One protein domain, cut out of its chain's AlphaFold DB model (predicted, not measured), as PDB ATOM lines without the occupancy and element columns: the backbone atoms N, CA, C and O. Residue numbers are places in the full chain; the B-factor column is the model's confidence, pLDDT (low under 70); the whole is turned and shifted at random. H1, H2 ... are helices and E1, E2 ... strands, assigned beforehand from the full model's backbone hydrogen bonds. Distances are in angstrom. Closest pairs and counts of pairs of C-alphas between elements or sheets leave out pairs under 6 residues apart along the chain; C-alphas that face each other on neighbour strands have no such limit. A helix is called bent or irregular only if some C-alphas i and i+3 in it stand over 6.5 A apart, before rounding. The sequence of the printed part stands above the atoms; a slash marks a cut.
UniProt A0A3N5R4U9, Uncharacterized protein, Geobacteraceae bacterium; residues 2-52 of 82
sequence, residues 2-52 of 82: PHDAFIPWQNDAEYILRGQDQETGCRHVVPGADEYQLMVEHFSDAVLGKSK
ATOM      1  N   PRO A   2      -1.908 -26.282  -4.868       63.94
ATOM      2  CA  PRO A   2      -2.897 -27.166  -4.264       63.94
ATOM      3  C   PRO A   2      -2.182 -27.981  -3.181       63.94
ATOM      4  O   PRO A   2      -1.065 -28.444  -3.398       63.94
ATOM      5  N   HIS A   3      -2.772 -28.066  -1.994       55.94
ATOM      6  CA  HIS A   3      -2.266 -28.943  -0.948       55.94
ATOM      7  C   HIS A   3      -2.741 -30.361  -1.283       55.94
ATOM      8  O   HIS A   3      -3.939 -30.619  -1.187       55.94
ATOM      9  N   ASP A   4      -1.825 -31.255  -1.665       66.94
ATOM     10  CA  ASP A   4      -2.066 -32.706  -1.697       66.94
ATOM     11  C   ASP A   4      -2.111 -33.223  -0.252       66.94
ATOM     12  O   ASP A   4      -1.180 -33.851   0.254       66.94
ATOM     13  N   ALA A   5      -3.168 -32.854   0.470       73.69
ATOM     14  CA  ALA A   5      -3.418 -33.388   1.796       73.69
ATOM     15  C   ALA A   5      -3.877 -34.843   1.663       73.69
ATOM     16  O   ALA A   5      -4.735 -35.166   0.840       73.69
ATOM     17  N   PHE A   6      -3.319 -35.721   2.491       78.25
ATOM     18  CA  PHE A   6      -3.816 -37.083   2.602       78.25
ATOM     19  C   PHE A   6      -5.239 -37.066   3.180       78.25
ATOM     20  O   PHE A   6      -5.460 -36.507   4.255       78.25
ATOM     21  N   ILE A   7      -6.190 -37.670   2.463       78.19
ATOM     22  CA  ILE A   7      -7.583 -37.817   2.882       78.19
ATOM     23  C   ILE A   7      -7.857 -39.320   3.073       78.19
ATOM     24  O   ILE A   7      -7.909 -40.034   2.071       78.19
ATOM     25  N   PRO A   8      -8.026 -39.804   4.320       70.81
ATOM     26  CA  PRO A   8      -8.132 -41.238   4.634       70.81
ATOM     27  C   PRO A   8      -9.216 -41.994   3.849       70.81
ATOM     28  O   PRO A   8      -8.983 -43.085   3.344       70.81
ATOM     29  N   TRP A   9     -10.371 -41.360   3.635       75.94
ATOM     30  CA  TRP A   9     -11.500 -41.960   2.916       75.94
ATOM     31  C   TRP A   9     -11.427 -41.827   1.385       75.94
ATOM     32  O   TRP A   9     -12.348 -42.241   0.684       75.94
ATOM     33  N   GLN A  10     -10.366 -41.216   0.845       79.62
ATOM     34  CA  GLN A  10     -10.154 -41.061  -0.603       79.62
ATOM     35  C   GLN A  10      -8.861 -41.709  -1.094       79.62
ATOM     36  O   GLN A  10      -8.765 -42.040  -2.275       79.62
ATOM     37  N   ASN A  11      -7.879 -41.876  -0.209       83.56
ATOM     38  CA  ASN A  11      -6.542 -42.329  -0.552       83.56
ATOM     39  C   ASN A  11      -6.193 -43.593   0.227       83.56
ATOM     40  O   ASN A  11      -6.437 -43.677   1.428       83.56
ATOM     41  N   ASP A  12      -5.520 -44.525  -0.438       87.19
ATOM     42  CA  ASP A  12      -4.907 -45.661   0.240       87.19
ATOM     43  C   ASP A  12      -3.744 -45.191   1.123       87.19
ATOM     44  O   ASP A  12      -2.960 -44.311   0.745       87.19
ATOM     45  N   ALA A  13      -3.605 -45.801   2.299       87.38
ATOM     46  CA  ALA A  13      -2.440 -45.622   3.149       87.38
ATOM     47  C   ALA A  13      -1.383 -46.673   2.798       87.38
ATOM     48  O   ALA A  13      -1.667 -47.866   2.698       87.38
ATOM     49  N   GLU A  14      -0.133 -46.248   2.641       90.12
ATOM     50  CA  GLU A  14       0.945 -47.137   2.215       90.12
ATOM     51  C   GLU A  14       2.149 -47.052   3.140       90.12
ATOM     52  O   GLU A  14       2.557 -45.970   3.565       90.12
ATOM     53  N   TYR A  15       2.764 -48.200   3.413       90.06
ATOM     54  CA  TYR A  15       4.027 -48.268   4.139       90.06
ATOM     55  C   TYR A  15       4.951 -49.333   3.550       90.06
ATOM     56  O   TYR A  15       4.515 -50.307   2.935       90.06
ATOM     57  N   ILE A  16       6.257 -49.143   3.735       92.25
ATOM     58  CA  ILE A  16       7.279 -50.107   3.325       92.25
ATOM     59  C   ILE A  16       7.850 -50.751   4.583       92.25
ATOM     60  O   ILE A  16       8.460 -50.072   5.409       92.25
ATOM     61  N   LEU A  17       7.677 -52.063   4.716       91.81
ATOM     62  CA  LEU A  17       8.282 -52.846   5.785       91.81
ATOM     63  C   LEU A  17       9.556 -53.509   5.260       91.81
ATOM     64  O   LEU A  17       9.504 -54.326   4.344       91.81
ATOM     65  N   ARG A  18      10.708 -53.160   5.839       93.94
ATOM     66  CA  ARG A  18      12.005 -53.758   5.492       93.94
ATOM     67  C   ARG A  18      12.638 -54.388   6.725       93.94
ATOM     68  O   ARG A  18      12.938 -53.683   7.687       93.94
ATOM     69  N   GLY A  19      12.850 -55.702   6.680       89.06
ATOM     70  CA  GLY A  19      13.612 -56.420   7.702       89.06
ATOM     71  C   GLY A  19      15.091 -56.018   7.720       89.06
ATOM     72  O   GLY A  19      15.603 -55.462   6.750       89.06
ATOM     73  N   GLN A  20      15.788 -56.318   8.819       88.38
ATOM     74  CA  GLN A  20      17.202 -55.968   9.007       88.38
ATOM     75  C   GLN A  20      18.109 -56.502   7.883       88.38
ATOM     76  O   GLN A  20      18.978 -55.771   7.414       88.38
ATOM     77  N   ASP A  21      17.851 -57.728   7.418       89.19
ATOM     78  CA  ASP A  21      18.647 -58.413   6.388       89.19
ATOM     79  C   ASP A  21      18.001 -58.372   4.989       89.19
ATOM     80  O   ASP A  21      18.405 -59.101   4.085       89.19
ATOM     81  N   GLN A  22      16.967 -57.546   4.794       88.69
ATOM     82  CA  GLN A  22      16.296 -57.410   3.501       88.69
ATOM     83  C   GLN A  22      16.830 -56.201   2.734       88.69
ATOM     84  O   GLN A  22      16.707 -55.060   3.179       88.69
ATOM     85  N   GLU A  23      17.379 -56.450   1.543       83.12
ATOM     86  CA  GLU A  23      17.875 -55.406   0.639       83.12
ATOM     87  C   GLU A  23      16.737 -54.505   0.125       83.12
ATOM     88  O   GLU A  23      16.889 -53.286   0.023       83.12
ATOM     89  N   THR A  24      15.555 -55.084  -0.112       88.31
ATOM     90  CA  THR A  24      14.340 -54.374  -0.527       88.31
ATOM     91  C   THR A  24      13.206 -54.588   0.473       88.31
ATOM     92  O   THR A  24      13.017 -55.678   1.008       88.31
ATOM     93  N   GLY A  25      12.458 -53.521   0.764       87.88
ATOM     94  CA  GLY A  25      11.283 -53.595   1.633       87.88
ATOM     95  C   GLY A  25      10.037 -54.050   0.877       87.88
ATOM     96  O   GLY A  25       9.892 -53.790  -0.318       87.88
ATOM     97  N   CYS A  26       9.119 -54.703   1.583       91.38
ATOM     98  CA  CYS A  26       7.807 -55.052   1.059       91.38
ATOM     99  C   CYS A  26       6.866 -53.848   1.181       91.38
ATOM    100  O   CYS A  26       6.765 -53.244   2.251       91.38
ATOM    101  N   ARG A  27       6.186 -53.489   0.088       93.25
ATOM    102  CA  ARG A  27       5.146 -52.454   0.093       93.25
ATOM    103  C   ARG A  27       3.838 -53.068   0.578       93.25
ATOM    104  O   ARG A  27       3.351 -54.027  -0.015       93.25
ATOM    105  N   HIS A  28       3.271 -52.478   1.617       93.62
ATOM    106  CA  HIS A  28       1.960 -52.807   2.147       93.62
ATOM    107  C   HIS A  28       1.007 -51.655   1.852       93.62
ATOM    108  O   HIS A  28       1.340 -50.492   2.088       93.62
ATOM    109  N   VAL A  29      -0.164 -51.998   1.326       91.75
ATOM    110  CA  VAL A  29      -1.231 -51.051   0.997       91.75
ATOM    111  C   VAL A  29      -2.414 -51.369   1.897       91.75
ATOM    112  O   VAL A  29      -2.881 -52.508   1.930       91.75
ATOM    113  N   VAL A  30      -2.864 -50.367   2.637       89.31
ATOM    114  CA  VAL A  30      -4.105 -50.376   3.401       89.31
ATOM    115  C   VAL A  30      -5.110 -49.574   2.578       89.31
ATOM    116  O   VAL A  30      -4.908 -48.369   2.417       89.31
ATOM    117  N   PRO A  31      -6.142 -50.223   2.012       88.50
ATOM    118  CA  PRO A  31      -7.140 -49.525   1.220       88.50
ATOM    119  C   PRO A  31      -7.794 -48.409   2.027       88.50
ATOM    120  O   PRO A  31      -8.097 -48.608   3.207       88.50
ATOM    121  N   GLY A  32      -8.032 -47.269   1.386       86.69
ATOM    122  CA  GLY A  32      -8.831 -46.206   1.981       86.69
ATOM    123  C   GLY A  32     -10.235 -46.716   2.309       86.69
ATOM    124  O   GLY A  32     -10.839 -47.470   1.539       86.69
ATOM    125  N   ALA A  33     -10.764 -46.309   3.456       88.62
ATOM    126  CA  ALA A  33     -12.128 -46.599   3.873       88.62
ATOM    127  C   ALA A  33     -12.739 -45.338   4.479       88.62
ATOM    128  O   ALA A  33     -12.020 -44.475   4.961       88.62
ATOM    129  N   ASP A  34     -14.065 -45.212   4.477       89.44
ATOM    130  CA  ASP A  34     -14.704 -44.179   5.294       89.44
ATOM    131  C   ASP A  34     -14.747 -44.668   6.748       89.44
ATOM    132  O   ASP A  34     -15.713 -45.299   7.186       89.44
ATOM    133  N   GLU A  35     -13.661 -44.453   7.497       88.62
ATOM    134  CA  GLU A  35     -13.545 -44.982   8.860       88.62
ATOM    135  C   GLU A  35     -14.579 -44.367   9.811       88.62
ATOM    136  O   GLU A  35     -14.980 -45.006  10.785       88.62
ATOM    137  N   TYR A  36     -15.060 -43.153   9.520       89.44
ATOM    138  CA  TYR A  36     -16.120 -42.513  10.297       89.44
ATOM    139  C   TYR A  36     -17.473 -43.175  10.057       89.44
ATOM    140  O   TYR A  36     -18.196 -43.435  11.023       89.44
ATOM    141  N   GLN A  37     -17.810 -43.484   8.801       93.25
ATOM    142  CA  GLN A  37     -19.002 -44.269   8.487       93.25
ATOM    143  C   GLN A  37     -18.944 -45.626   9.196       93.25
ATOM    144  O   GLN A  37     -19.880 -45.975   9.918       93.25
ATOM    145  N   LEU A  38     -17.827 -46.348   9.061       93.38
ATOM    146  CA  LEU A  38     -17.647 -47.666   9.675       93.38
ATOM    147  C   LEU A  38     -17.776 -47.619  11.204       93.38
ATOM    148  O   LEU A  38     -18.397 -48.497  11.801       93.38
ATOM    149  N   MET A  39     -17.246 -46.576  11.848       92.56
ATOM    150  CA  MET A  39     -17.371 -46.377  13.294       92.56
ATOM    151  C   MET A  39     -18.833 -46.208  13.733       92.56
ATOM    152  O   MET A  39     -19.261 -46.803  14.723       92.56
ATOM    153  N   VAL A  40     -19.616 -45.408  13.003       94.69
ATOM    154  CA  VAL A  40     -21.032 -45.170  13.328       94.69
ATOM    155  C   VAL A  40     -21.880 -46.414  13.061       94.69
ATOM    156  O   VAL A  40     -22.766 -46.736  13.856       94.69
ATOM    157  N   GLU A  41     -21.605 -47.133  11.972       96.50
ATOM    158  CA  GLU A  41     -22.267 -48.399  11.647       96.50
ATOM    159  C   GLU A  41     -22.007 -49.455  12.725       96.50
ATOM    160  O   GLU A  41     -22.954 -50.063  13.224       96.50
ATOM    161  N   HIS A  42     -20.753 -49.600  13.160       96.38
ATOM    162  CA  HIS A  42     -20.381 -50.515  14.240       96.38
ATOM    163  C   HIS A  42     -21.093 -50.181  15.555       96.38
ATOM    164  O   HIS A  42     -21.681 -51.065  16.184       96.38
ATOM    165  N   PHE A  43     -21.119 -48.902  15.937       94.81
ATOM    166  CA  PHE A  43     -21.847 -48.456  17.123       94.81
ATOM    167  C   PHE A  43     -23.349 -48.763  17.027       94.81
ATOM    168  O   PHE A  43     -23.945 -49.266  17.981       94.81
ATOM    169  N   SER A  44     -23.964 -48.501  15.869       97.38
ATOM    170  CA  SER A  44     -25.374 -48.809  15.610       97.38
ATOM    171  C   SER A  44     -25.661 -50.307  15.756       97.38
ATOM    172  O   SER A  44     -26.612 -50.698  16.437       97.38
ATOM    173  N   ASP A  45     -24.811 -51.160  15.184       97.81
ATOM    174  CA  ASP A  45     -24.953 -52.609  15.287       97.81
ATOM    175  C   ASP A  45     -24.792 -53.111  16.727       97.81
ATOM    176  O   ASP A  45     -25.560 -53.980  17.154       97.81
ATOM    177  N   ALA A  46     -23.884 -52.524  17.510       96.50
ATOM    178  CA  ALA A  46     -23.722 -52.859  18.920       96.50
ATOM    179  C   ALA A  46     -24.949 -52.455  19.758       96.50
ATOM    180  O   ALA A  46     -25.442 -53.251  20.559       96.50
ATOM    181  N   VAL A  47     -25.500 -51.254  19.539       96.44
ATOM    182  CA  VAL A  47     -26.716 -50.772  20.225       96.44
ATOM    183  C   VAL A  47     -27.933 -51.634  19.886       96.44
ATOM    184  O   VAL A  47     -28.764 -51.910  20.753       96.44
ATOM    185  N   LEU A  48     -28.033 -52.097  18.639       98.00
ATOM    186  CA  LEU A  48     -29.094 -52.998  18.185       98.00
ATOM    187  C   LEU A  48     -28.867 -54.465  18.595       98.00
ATOM    188  O   LEU A  48     -29.693 -55.317  18.268       98.00
ATOM    189  N   GLY A  49     -27.766 -54.777  19.289       96.44
ATOM    190  CA  GLY A  49     -27.424 -56.130  19.737       96.44
ATOM    191  C   GLY A  49     -27.023 -57.088  18.610       96.44
ATOM    192  O   GLY A  49     -27.073 -58.303  18.797       96.44
ATOM    193  N   LYS A  50     -26.656 -56.560  17.438       97.56
ATOM    194  CA  LYS A  50     -26.222 -57.340  16.270       97.56
ATOM    195  C   LYS A  50     -24.740 -57.702  16.324       97.56
ATOM    196  O   LYS A  50     -24.352 -58.734  15.783       97.56
ATOM    197  N   SER A  51     -23.927 -56.875  16.973       96.06
ATOM    198  CA  SER A  51     -22.497 -57.099  17.186       96.06
ATOM    199  C   SER A  51     -22.116 -56.816  18.641       96.06
ATOM    200  O   SER A  51     -22.896 -56.261  19.418       96.06
ATOM    201  N   LYS A  52     -20.910 -57.235  19.033       95.31
ATOM    202  CA  LYS A  52     -20.278 -56.766  20.270       95.31
ATOM    203  C   LYS A  52     -19.439 -55.534  19.955       95.31
ATOM    204  O   LYS A  52     -18.982 -55.375  18.827       95.31
TER     205      LYS A  52
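What this domain is: This is residues 2 to 52 of the 82 residues of an uncharacterized protein of Geobacteraceae bacterium (UniProt A0A3N5R4U9). A thin two-stranded hairpin, E1 and E2, and a single helix, H1, are strung out one after the other along one long axis, with the hairpin's turn at one end and the helix at the other. The two parts do not fold back into one body: the hairpin makes a narrow ribbon, H1 follows it across a tight link, and the first printed residues, 2 to 6, run off to one side. The printed part has 51 residues with two named strands and one named helix, in the order E1, E2, H1; the sheet E1 - E2 is antiparallel. The class is mixed, helices and strands, though under half of the residues are in named elements. The whole is extended, with a radius of gyration of the C-alphas of 17.0 A, and flat, spanning 50 by 36 by 11 A.

Where its parts are: Begin with the sheet: find C-alpha 13 at (-2.440, -45.622, 3.149), where E1, residues 13 to 17, begins its 13.2 A run to C-alpha 17. E2, residues 26 to 30, returns over 13.0 A from C-alpha 26 at (7.807, -55.052, 1.059). Further on, H1, residues 35 to 47, runs 18.3 A from Glu 35 to C-alpha 47 at (-26.716, -50.772, 20.225).

How they stand to each other: Look first at E1 and E2, a hairpin of antiparallel neighbour strands, with 156 degrees between their directions. The C-alphas of Ile 16 and Arg 27 face each other at 4.5 A, and those of Ala 13 and Val 30 at 5.0 A. On the backbone, find N 15 and O 28 within hydrogen-bond range at 3.0 A, and N 28 and O 15 at 2.8 A. Residues 18 to 25 make the short link between the strands. From E2, residues 31 to 34 make a tight link to H1. E1 and H1 are apart, with no C-alpha of the one within 8 A of the other. In H1, which is not bent, every O i to N i+4 pair is within hydrogen-bond range.

The domain as a whole: The two C-alphas farthest apart are those of Glu 23, in the link between the strands, and Leu 48, just after H1, at 50.2 A. Those of Pro 2 and Lys 52, first and last of the printed part, are 42.2 A apart. Residues 44 to 49, of which 44 to 47 belong to H1, stand free. The printed part has no cut, and no link between the named elements is long. The mean pLDDT of the printed part is 88.2; look to residues 2 to 4 for the low confidence, under 70, in this model.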